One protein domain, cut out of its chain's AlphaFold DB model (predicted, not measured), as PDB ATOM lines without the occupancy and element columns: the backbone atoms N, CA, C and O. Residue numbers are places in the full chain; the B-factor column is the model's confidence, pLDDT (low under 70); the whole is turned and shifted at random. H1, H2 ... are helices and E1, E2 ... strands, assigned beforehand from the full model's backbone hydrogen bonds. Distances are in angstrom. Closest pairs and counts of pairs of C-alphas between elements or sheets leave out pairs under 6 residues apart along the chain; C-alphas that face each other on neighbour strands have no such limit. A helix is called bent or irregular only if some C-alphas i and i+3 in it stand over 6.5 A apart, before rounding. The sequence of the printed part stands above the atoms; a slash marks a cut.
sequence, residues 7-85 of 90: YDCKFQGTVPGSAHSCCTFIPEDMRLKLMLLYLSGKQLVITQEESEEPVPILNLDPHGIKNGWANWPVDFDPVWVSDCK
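What this domain is: This is residues 7 to 85 of the 90 residues of an uncharacterized protein of Acinetobacter sp. (UniProt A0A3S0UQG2). Little regular structure: a loop-rich body holds two small two-stranded sheets, E3 - E4 and E1 - E2, with helix H1 along one side, while the loop of residues 40 to 57 reaches far out and makes much of the length. The 79 printed residues include 30 in named elements, under half, in the order E1 E2 H1 E3 H2 E4; the class is mixed and both sheets antiparallel. The whole is compact, radius of gyration of the C-alphas 12.7 A, yet elongated, spanning 43 by 26 by 24 A.

Where its parts are: E3 is residues 58 to 60; E4, 81 to 84, ends at C-alpha 84 (13.612, 8.582, 65.242). E1, 12 to 14, begins at C-alpha 12 (4.794, 16.810, 64.632); E2 is 21 to 23. H1, 28 to 39, is 17.6 A long and irregular, C-alphas 29 and 32 being 7.1 A apart. H2 is 62 to 66.

How they stand to each other: E3 and E4 are antiparallel at 175 degrees, N 59 and O 83 within hydrogen-bond range at 2.9 A. E1 and E2 form an antiparallel hairpin, N 13 to O 22 2.9 A; both are apart from E3 and E4. H1 and H2 are close but not clearly touching, closest C-alphas Leu 39 and Ile 65, 7.0 A. Every O i to N i+4 pair is within hydrogen-bond range in H2, 6 of 8 in H1.

The domain as a whole: The farthest C-alphas, Gly 17 and Glu 50, are 43.7 A apart. The printed part has no cut; links H1 to E3 and H2 to E4 are long. Residues 50 to 52 have pLDDT under 70.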
ATOM      1  N   TYR A   7       9.953  17.300  60.659       93.62
ATOM      2  CA  TYR A   7       9.006  18.221  60.005       93.62
ATOM      3  C   TYR A   7       7.933  17.480  59.183       93.62
ATOM      4  O   TYR A   7       6.769  17.897  59.140       93.62
ATOM      5  N   ASP A   8       8.296  16.329  58.615       94.94
ATOM      6  CA  ASP A   8       7.436  15.509  57.759       94.94
ATOM      7  C   ASP A   8       6.671  14.431  58.552       94.94
ATOM      8  O   ASP A   8       5.939  13.622  57.984       94.94
ATOM      9  N   CYS A   9       6.814  14.409  59.882       95.94
ATOM     10  CA  CYS A   9       6.181  13.413  60.741       95.94
ATOM     11  C   CYS A   9       4.732  13.787  61.067       95.94
ATOM     12  O   CYS A   9       4.468  14.892  61.539       95.94
ATOM     13  N   LYS A  10       3.782  12.854  60.939       97.06
ATOM     14  CA  LYS A  10       2.365  13.075  61.293       97.06
ATOM     15  C   LYS A  10       2.138  13.430  62.767       97.06
ATOM     16  O   LYS A  10       1.104  13.988  63.111       97.06
ATOM     17  N   PHE A  11       3.100  13.099  63.629       96.44
ATOM     18  CA  PHE A  11       3.083  13.412  65.058       96.44
ATOM     19  C   PHE A  11       3.823  14.710  65.403       96.44
ATOM     20  O   PHE A  11       4.084  14.988  66.572       96.44
ATOM     21  N   GLN A  12       4.231  15.489  64.404       96.25
ATOM     22  CA  GLN A  12       4.794  16.810  64.632       96.25
ATOM     23  C   GLN A  12       3.678  17.778  65.030       96.25
ATOM     24  O   GLN A  12       2.650  17.872  64.364       96.25
ATOM     25  N   GLY A  13       3.885  18.474  66.142       95.62
ATOM     26  CA  GLY A  13       3.032  19.554  66.615       95.62
ATOM     27  C   GLY A  13       3.815  20.852  66.777       95.62
ATOM     28  O   GLY A  13       5.041  20.883  66.674       95.62
ATOM     29  N   THR A  14       3.091  21.929  67.050       96.06
ATOM     30  CA  THR A  14       3.646  23.271  67.261       96.06
ATOM     31  C   THR A  14       3.711  23.612  68.743       96.06
ATOM     32  O   THR A  14       2.872  23.154  69.522       96.06
ATOM     33  N   VAL A  15       4.651  24.473  69.123       95.06
ATOM     34  CA  VAL A  15       4.740  25.037  70.475       95.06
ATOM     35  C   VAL A  15       4.283  26.504  70.436       95.06
ATOM     36  O   VAL A  15       4.857  27.292  69.686       95.06
ATOM     37  N   PRO A  16       3.249  26.914  71.198       94.94
ATOM     38  CA  PRO A  16       2.796  28.304  71.211       94.94
ATOM     39  C   PRO A  16       3.919  29.284  71.582       94.94
ATOM     40  O   PRO A  16       4.556  29.139  72.621       94.94
ATOM     41  N   GLY A  17       4.145  30.294  70.738       93.88
ATOM     42  CA  GLY A  17       5.180  31.311  70.960       93.88
ATOM     43  C   GLY A  17       6.613  30.869  70.639       93.88
ATOM     44  O   GLY A  17       7.537  31.640  70.883       93.88
ATOM     45  N   SER A  18       6.809  29.676  70.071       93.44
ATOM     46  CA  SER A  18       8.112  29.153  69.647       93.44
ATOM     47  C   SER A  18       8.063  28.700  68.183       93.44
ATOM     48  O   SER A  18       7.020  28.278  67.684       93.44
ATOM     49  N   ALA A  19       9.193  28.800  67.480       92.94
ATOM     50  CA  ALA A  19       9.349  28.250  66.128       92.94
ATOM     51  C   ALA A  19       9.673  26.743  66.139       92.94
ATOM     52  O   ALA A  19       9.724  26.106  65.087       92.94
ATOM     53  N   HIS A  20       9.912  26.175  67.322       95.00
ATOM     54  CA  HIS A  20      10.233  24.768  67.490       95.00
ATOM     55  C   HIS A  20       8.994  23.865  67.402       95.00
ATOM     56  O   HIS A  20       7.840  24.304  67.380       95.00
ATOM     57  N   SER A  21       9.259  22.563  67.344       95.94
ATOM     58  CA  SER A  21       8.247  21.514  67.287       95.94
ATOM     59  C   SER A  21       8.073  20.809  68.632       95.94
ATOM     60  O   SER A  21       8.982  20.756  69.457       95.94
ATOM     61  N   CYS A  22       6.903  20.200  68.823       96.75
ATOM     62  CA  CYS A  22       6.661  19.192  69.853       96.75
ATOM     63  C   CYS A  22       6.296  17.846  69.207       96.75
ATOM     64  O   CYS A  22       5.910  17.787  68.037       96.75
ATOM     65  N   CYS A  23       6.425  16.747  69.954       96.50
ATOM     66  CA  CYS A  23       6.042  15.416  69.486       96.50
ATOM     67  C   CYS A  23       4.731  14.978  70.143       96.50
ATOM     68  O   CYS A  23       4.668  14.754  71.353       96.50
ATOM     69  N   THR A  24       3.684  14.817  69.334       96.88
ATOM     70  CA  THR A  24       2.335  14.462  69.791       96.88
ATOM     71  C   THR A  24       2.104  12.963  69.938       96.88
ATOM     72  O   THR A  24       1.096  12.570  70.519       96.88
ATOM     73  N   PHE A  25       3.051  12.126  69.494       95.94
ATOM     74  CA  PHE A  25       3.026  10.680  69.741       95.94
ATOM     75  C   PHE A  25       3.084  10.367  71.239       95.94
ATOM     76  O   PHE A  25       2.465   9.415  71.707       95.94
ATOM     77  N   ILE A  26       3.834  11.175  71.994       95.25
ATOM     78  CA  ILE A  26       3.976  11.008  73.436       95.25
ATOM     79  C   ILE A  26       2.769  11.643  74.142       95.25
ATOM     80  O   ILE A  26       2.509  12.839  73.923       95.25
ATOM     81  N   PRO A  27       2.071  10.885  75.014       94.56
ATOM     82  CA  PRO A  27       1.014  11.412  75.872       94.56
ATOM     83  C   PRO A  27       1.498  12.606  76.696       94.56
ATOM     84  O   PRO A  27       2.637  12.628  77.166       94.56
ATOM     85  N   GLU A  28       0.645  13.617  76.844       92.00
ATOM     86  CA  GLU A  28       1.008  14.909  77.438       92.00
ATOM     87  C   GLU A  28       1.592  14.776  78.853       92.00
ATOM     88  O   GLU A  28       2.629  15.369  79.155       92.00
ATOM     89  N   ASP A  29       0.999  13.912  79.675       94.25
ATOM     90  CA  ASP A  29       1.399  13.619  81.052       94.25
ATOM     91  C   ASP A  29       2.789  12.963  81.163       94.25
ATOM     92  O   ASP A  29       3.441  13.034  82.207       94.25
ATOM     93  N   MET A  30       3.293  12.377  80.073       94.50
ATOM     94  CA  MET A  30       4.620  11.764  80.017       94.50
ATOM     95  C   MET A  30       5.703  12.693  79.464       94.50
ATOM     96  O   MET A  30       6.890  12.452  79.709       94.50
ATOM     97  N   ARG A  31       5.341  13.752  78.731       94.56
ATOM     98  CA  ARG A  31       6.310  14.564  77.973       94.56
ATOM     99  C   ARG A  31       7.379  15.191  78.857       94.56
ATOM    100  O   ARG A  31       8.565  15.049  78.564       94.56
ATOM    101  N   LEU A  32       6.976  15.819  79.963       93.88
ATOM    102  CA  LEU A  32       7.912  16.464  80.888       93.88
ATOM    103  C   LEU A  32       8.872  15.448  81.520       93.88
ATOM    104  O   LEU A  32      10.072  15.696  81.614       93.88
ATOM    105  N   LYS A  33       8.357  14.275  81.907       95.00
ATOM    106  CA  LYS A  33       9.173  13.193  82.468       95.00
ATOM    107  C   LYS A  33      10.213  12.710  81.460       95.00
ATOM    108  O   LYS A  33      11.369  12.544  81.831       95.00
ATOM    109  N   LEU A  34       9.824  12.508  80.200       93.62
ATOM    110  CA  LEU A  34      10.762  12.091  79.156       93.62
ATOM    111  C   LEU A  34      11.809  13.167  78.864       93.62
ATOM    112  O   LEU A  34      12.990  12.843  78.803       93.62
ATOM    113  N   MET A  35      11.404  14.434  78.775       93.44
ATOM    114  CA  MET A  35      12.333  15.552  78.600       93.44
ATOM    115  C   MET A  35      13.397  15.578  79.706       93.44
ATOM    116  O   MET A  35      14.589  15.662  79.419       93.44
ATOM    117  N   LEU A  36      12.991  15.424  80.972       93.38
ATOM    118  CA  LEU A  36      13.922  15.364  82.103       93.38
ATOM    119  C   LEU A  36      14.878  14.167  82.022       93.38
ATOM    120  O   LEU A  36      16.040  14.288  82.405       93.38
ATOM    121  N   LEU A  37      14.424  13.021  81.505       92.56
ATOM    122  CA  LEU A  37      15.297  11.867  81.285       92.56
ATOM    123  C   LEU A  37      16.380  12.183  80.244       92.56
ATOM    124  O   LEU A  37      17.557  12.001  80.555       92.56
ATOM    125  N   TYR A  38      16.016  12.736  79.082       90.06
ATOM    126  CA  TYR A  38      16.988  13.106  78.044       90.06
ATOM    127  C   TYR A  38      17.972  14.179  78.520       90.06
ATOM    128  O   TYR A  38      19.176  14.037  78.316       90.06
ATOM    129  N   LEU A  39      17.496  15.198  79.243       89.94
ATOM    130  CA  LEU A  39      18.364  16.212  79.856       89.94
ATOM    131  C   LEU A  39      19.314  15.623  80.909       89.94
ATOM    132  O   LEU A  39      20.429  16.109  81.073       89.94
ATOM    133  N   SER A  40      18.909  14.551  81.598       90.62
ATOM    134  CA  SER A  40      19.779  13.807  82.521       90.62
ATOM    135  C   SER A  40      20.756  12.847  81.823       90.62
ATOM    136  O   SER A  40      21.449  12.087  82.497       90.62
ATOM    137  N   GLY A  41      20.802  12.849  80.485       88.75
ATOM    138  CA  GLY A  41      21.643  11.957  79.685       88.75
ATOM    139  C   GLY A  41      21.105  10.530  79.568       88.75
ATOM    140  O   GLY A  41      21.831   9.634  79.149       88.75
ATOM    141  N   LYS A  42      19.844  10.292  79.949       90.44
ATOM    142  CA  LYS A  42      19.195   8.985  79.813       90.44
ATOM    143  C   LYS A  42      18.479   8.900  78.475       90.44
ATOM    144  O   LYS A  42      17.686   9.771  78.134       90.44
ATOM    145  N   GLN A  43      18.708   7.806  77.762       86.31
ATOM    146  CA  GLN A  43      18.085   7.533  76.475       86.31
ATOM    147  C   GLN A  43      17.084   6.386  76.611       86.31
ATOM    148  O   GLN A  43      17.315   5.432  77.356       86.31
ATOM    149  N   LEU A  44      15.958   6.484  75.904       88.25
ATOM    150  CA  LEU A  44      15.021   5.369  75.806       88.25
ATOM    151  C   LEU A  44      15.485   4.406  74.718       88.25
ATOM    152  O   LEU A  44      15.833   4.831  73.615       88.25
ATOM    153  N   VAL A  45      15.419   3.116  75.020       90.00
ATOM    154  CA  VAL A  45      15.782   2.039  74.101       90.00
ATOM    155  C   VAL A  45      14.606   1.092  73.908       90.00
ATOM    156  O   VAL A  45      13.792   0.907  74.812       90.00
ATOM    157  N   ILE A  46      14.518   0.504  72.721       85.50
ATOM    158  CA  ILE A  46      13.632  -0.615  72.419       85.50
ATOM    159  C   ILE A  46      14.459  -1.882  72.583       85.50
ATOM    160  O   ILE A  46      15.495  -2.043  71.940       85.50
ATOM    161  N   THR A  47      13.987  -2.781  73.436       81.94
ATOM    162  CA  THR A  47      14.467  -4.160  73.498       81.94
ATOM    163  C   THR A  47      13.600  -4.980  72.554       81.94
ATOM    164  O   THR A  47      12.412  -5.165  72.823       81.94
ATOM    165  N   GLN A  48      14.150  -5.404  71.419       74.38
ATOM    166  CA  GLN A  48      13.458  -6.349  70.543       74.38
ATOM    167  C   GLN A  48      13.739  -7.763  71.051       74.38
ATOM    168  O   GLN A  48      14.864  -8.054  71.444       74.38
ATOM    169  N   GLU A  49      12.734  -8.639  71.050       71.44
ATOM    170  CA  GLU A  49      12.871 -10.009  71.573       71.44
ATOM    171  C   GLU A  49      13.924 -10.841  70.812       71.44
ATOM    172  O   GLU A  49      14.495 -11.769  71.377       71.44
ATOM    173  N   GLU A  50      14.216 -10.486  69.555       69.81
ATOM    174  CA  GLU A  50      15.143 -11.205  68.667       69.81
ATOM    175  C   GLU A  50      16.539 -10.563  68.539       69.81
ATOM    176  O   GLU A  50      17.426 -11.162  67.933       69.81
ATOM    177  N   SER A  51      16.768  -9.364  69.092       62.41
ATOM    178  CA  SER A  51      18.076  -8.692  69.041       62.41
ATOM    179  C   SER A  51      18.646  -8.509  70.444       62.41
ATOM    180  O   SER A  51      18.003  -7.889  71.288       62.41
ATOM    181  N   GLU A  52      19.873  -8.975  70.686       69.75
ATOM    182  CA  GLU A  52      20.521  -8.845  72.004       69.75
ATOM    183  C   GLU A  52      20.836  -7.389  72.382       69.75
ATOM    184  O   GLU A  52      20.894  -7.059  73.566       69.75
ATOM    185  N   GLU A  53      20.993  -6.499  71.398       80.94
ATOM    186  CA  GLU A  53      21.428  -5.125  71.645       80.94
ATOM    187  C   GLU A  53      20.248  -4.138  71.705       80.94
ATOM    188  O   GLU A  53      19.464  -4.044  70.753       80.94
ATOM    189  N   PRO A  54      20.113  -3.355  72.792       84.12
ATOM    190  CA  PRO A  54      19.077  -2.338  72.908       84.12
ATOM    191  C   PRO A  54      19.294  -1.221  71.880       84.12
ATOM    192  O   PRO A  54      20.345  -0.581  71.840       84.12
ATOM    193  N   VAL A  55      18.268  -0.930  71.080       86.25
ATOM    194  CA  VAL A  55      18.343   0.110  70.043       86.25
ATOM    195  C   VAL A  55      17.697   1.396  70.548       86.25
ATOM    196  O   VAL A  55      16.553   1.356  71.010       86.25
ATOM    197  N   PRO A  56      18.353   2.561  70.441       90.31
ATOM    198  CA  PRO A  56      17.731   3.810  70.843       90.31
ATOM    199  C   PRO A  56      16.477   4.168  70.042       90.31
ATOM    200  O   PRO A  56      16.445   4.056  68.817       90.31
ATOM    201  N   ILE A  57      15.449   4.660  70.740       91.88
ATOM    202  CA  ILE A  57      14.203   5.139  70.117       91.88
ATOM    203  C   ILE A  57      14.447   6.420  69.314       91.88
ATOM    204  O   ILE A  57      13.828   6.639  68.273       91.88
ATOM    205  N   LEU A  58      15.312   7.286  69.831       92.31
ATOM    206  CA  LEU A  58      15.554   8.625  69.315       92.31
ATOM    207  C   LEU A  58      17.017   8.980  69.534       92.31
ATOM    208  O   LEU A  58      17.501   8.868  70.660       92.31
ATOM    209  N   ASN A  59      17.689   9.462  68.496       92.00
ATOM    210  CA  ASN A  59      19.035  10.010  68.588       92.00
ATOM    211  C   ASN A  59      18.985  11.528  68.424       92.00
ATOM    212  O   ASN A  59      18.633  12.047  67.361       92.00
ATOM    213  N   LEU A  60      19.356  12.229  69.492       92.19
ATOM    214  CA  LEU A  60      19.436  13.682  69.541       92.19
ATOM    215  C   LEU A  60      20.893  14.125  69.483       92.19
ATOM    216  O   LEU A  60      21.757  13.521  70.120       92.19
ATOM    217  N   ASP A  61      21.154  15.195  68.743       91.94
ATOM    218  CA  ASP A  61      22.482  15.788  68.676       91.94
ATOM    219  C   ASP A  61      22.874  16.389  70.047       91.94
ATOM    220  O   ASP A  61      22.140  17.234  70.583       91.94
ATOM    221  N   PRO A  62      24.029  16.006  70.628       91.62
ATOM    222  CA  PRO A  62      24.476  16.527  71.919       91.62
ATOM    223  C   PRO A  62      24.630  18.052  71.963       91.62
ATOM    224  O   PRO A  62      24.441  18.659  73.020       91.62
ATOM    225  N   HIS A  63      24.968  18.691  70.839       92.81
ATOM    226  CA  HIS A  63      25.048  20.143  70.727       92.81
ATOM    227  C   HIS A  63      23.668  20.786  70.887       92.81
ATOM    228  O   HIS A  63      23.526  21.756  71.635       92.81
ATOM    229  N   GLY A  64      22.646  20.217  70.242       93.12
ATOM    230  CA  GLY A  64      21.260  20.658  70.382       93.12
ATOM    231  C   GLY A  64      20.757  20.520  71.821       93.12
ATOM    232  O   GLY A  64      20.170  21.456  72.359       93.12
ATOM    233  N   ILE A  65      21.055  19.397  72.485       91.62
ATOM    234  CA  ILE A  65      20.680  19.179  73.896       91.62
ATOM    235  C   ILE A  65      21.362  20.215  74.797       91.62
ATOM    236  O   ILE A  65      20.703  20.874  75.599       91.62
ATOM    237  N   LYS A  66      22.681  20.394  74.654       91.19
ATOM    238  CA  LYS A  66      23.476  21.279  75.520       91.19
ATOM    239  C   LYS A  66      23.032  22.743  75.454       91.19
ATOM    240  O   LYS A  66      23.114  23.439  76.462       91.19
ATOM    241  N   ASN A  67      22.578  23.202  74.290       93.38
ATOM    242  CA  ASN A  67      22.083  24.566  74.100       93.38
ATOM    243  C   ASN A  67      20.572  24.709  74.359       93.38
ATOM    244  O   ASN A  67      20.030  25.802  74.212       93.38
ATOM    245  N   GLY A  68      19.885  23.627  74.745       91.31
ATOM    246  CA  GLY A  68      18.443  23.637  74.985       91.31
ATOM    247  C   GLY A  68      17.597  23.747  73.713       91.31
ATOM    248  O   GLY A  68      16.441  24.145  73.793       91.31
ATOM    249  N   TRP A  69      18.148  23.404  72.547       94.62
ATOM    250  CA  TRP A  69      17.447  23.398  71.254       94.62
ATOM    251  C   TRP A  69      16.818  22.040  70.916       94.62
ATOM    252  O   TRP A  69      16.079  21.922  69.942       94.62
ATOM    253  N   ALA A  70      17.105  21.006  71.711       94.94
ATOM    254  CA  ALA A  70      16.627  19.643  71.500       94.94
ATOM    255  C   ALA A  70      15.912  19.066  72.741       94.94
ATOM    256  O   ALA A  70      16.199  17.944  73.156       94.94
ATOM    257  N   ASN A  71      14.969  19.803  73.347       95.19
ATOM    258  CA  ASN A  71      14.215  19.345  74.529       95.19
ATOM    259  C   ASN A  71      13.019  18.465  74.128       95.19
ATOM    260  O   ASN A  71      11.851  18.753  74.417       95.19
ATOM    261  N   TRP A  72      13.301  17.367  73.430       95.25
ATOM    262  CA  TRP A  72      12.284  16.397  73.039       95.25
ATOM    263  C   TRP A  72      11.640  15.743  74.280       95.25
ATOM    264  O   TRP A  72      12.343  15.456  75.250       95.25
ATOM    265  N   PRO A  73      10.324  15.454  74.281       96.19
ATOM    266  CA  PRO A  73       9.339  15.666  73.209       96.19
ATOM    267  C   PRO A  73       8.609  17.020  73.271       96.19
ATOM    268  O   PRO A  73       7.646  17.218  72.530       96.19
ATOM    269  N   VAL A  74       9.002  17.918  74.178       96.19
ATOM    270  CA  VAL A  74       8.225  19.118  74.532       96.19
ATOM    271  C   VAL A  74       8.498  20.276  73.579       96.19
ATOM    272  O   VAL A  74       7.553  20.877  73.080       96.19
ATOM    273  N   ASP A  75       9.771  20.578  73.340       96.12
ATOM    274  CA  ASP A  75      10.209  21.748  72.584       96.12
ATOM    275  C   ASP A  75      11.583  21.447  71.971       96.12
ATOM    276  O   ASP A  75      12.608  21.425  72.656       96.12
ATOM    277  N   PHE A  76      11.606  21.116  70.685       96.06
ATOM    278  CA  PHE A  76      12.837  20.782  69.981       96.06
ATOM    279  C   PHE A  76      12.794  21.242  68.532       96.06
ATOM    280  O   PHE A  76      11.745  21.233  67.883       96.06
ATOM    281  N   ASP A  77      13.959  21.585  68.002       95.56
ATOM    282  CA  ASP A  77      14.138  21.770  66.572       95.56
ATOM    283  C   ASP A  77      14.463  20.408  65.908       95.56
ATOM    284  O   ASP A  77      15.459  19.768  66.272       95.56
ATOM    285  N   PRO A  78      13.627  19.926  64.957       94.50
ATOM    286  CA  PRO A  78      13.857  18.701  64.188       94.50
ATOM    287  C   PRO A  78      15.244  18.542  63.573       94.50
ATOM    288  O   PRO A  78      15.668  17.404  63.389       94.50
ATOM    289  N   VAL A  79      15.964  19.631  63.283       93.75
ATOM    290  CA  VAL A  79      17.331  19.556  62.732       93.75
ATOM    291  C   VAL A  79      18.315  18.851  63.671       93.75
ATOM    292  O   VAL A  79      19.311  18.299  63.209       93.75
ATOM    293  N   TRP A  80      18.027  18.822  64.978       94.81
ATOM    294  CA  TRP A  80      18.839  18.133  65.986       94.81
ATOM    295  C   TRP A  80      18.421  16.674  66.214       94.81
ATOM    296  O   TRP A  80      18.934  16.029  67.129       94.81
ATOM    297  N   VAL A  81      17.494  16.136  65.413       93.50
ATOM    298  CA  VAL A  81      17.078  14.727  65.452       93.50
ATOM    299  C   VAL A  81      17.734  13.987  64.290       93.50
ATOM    300  O   VAL A  81      17.385  14.199  63.132       93.50
ATOM    301  N   SER A  82      18.673  13.090  64.588       91.19
ATOM    302  CA  SER A  82      19.372  12.319  63.545       91.19
ATOM    303  C   SER A  82      18.619  11.052  63.134       91.19
ATOM    304  O   SER A  82      18.644  10.666  61.964       91.19
ATOM    305  N   ASP A  83      17.926  10.417  64.080       91.75
ATOM    306  CA  ASP A  83      17.141   9.200  63.867       91.75
ATOM    307  C   ASP A  83      15.994   9.128  64.882       91.75
ATOM    308  O   ASP A  83      16.169   9.450  66.059       91.75
ATOM    309  N   CYS A  84      14.815   8.707  64.427       93.00
ATOM    310  CA  CYS A  84      13.612   8.582  65.242       93.00
ATOM    311  C   CYS A  84      12.810   7.348  64.820       93.00
ATOM    312  O   CYS A  84      12.187   7.327  63.759       93.00
ATOM    313  N   LYS A  85      12.751   6.329  65.686       92.69
ATOM    314  CA  LYS A  85      11.975   5.097  65.449       92.69
ATOM    315  C   LYS A  85      10.463   5.298  65.544       92.69
ATOM    316  O   LYS A  85       9.707   4.430  65.127       92.69
TER     317      LYS A  85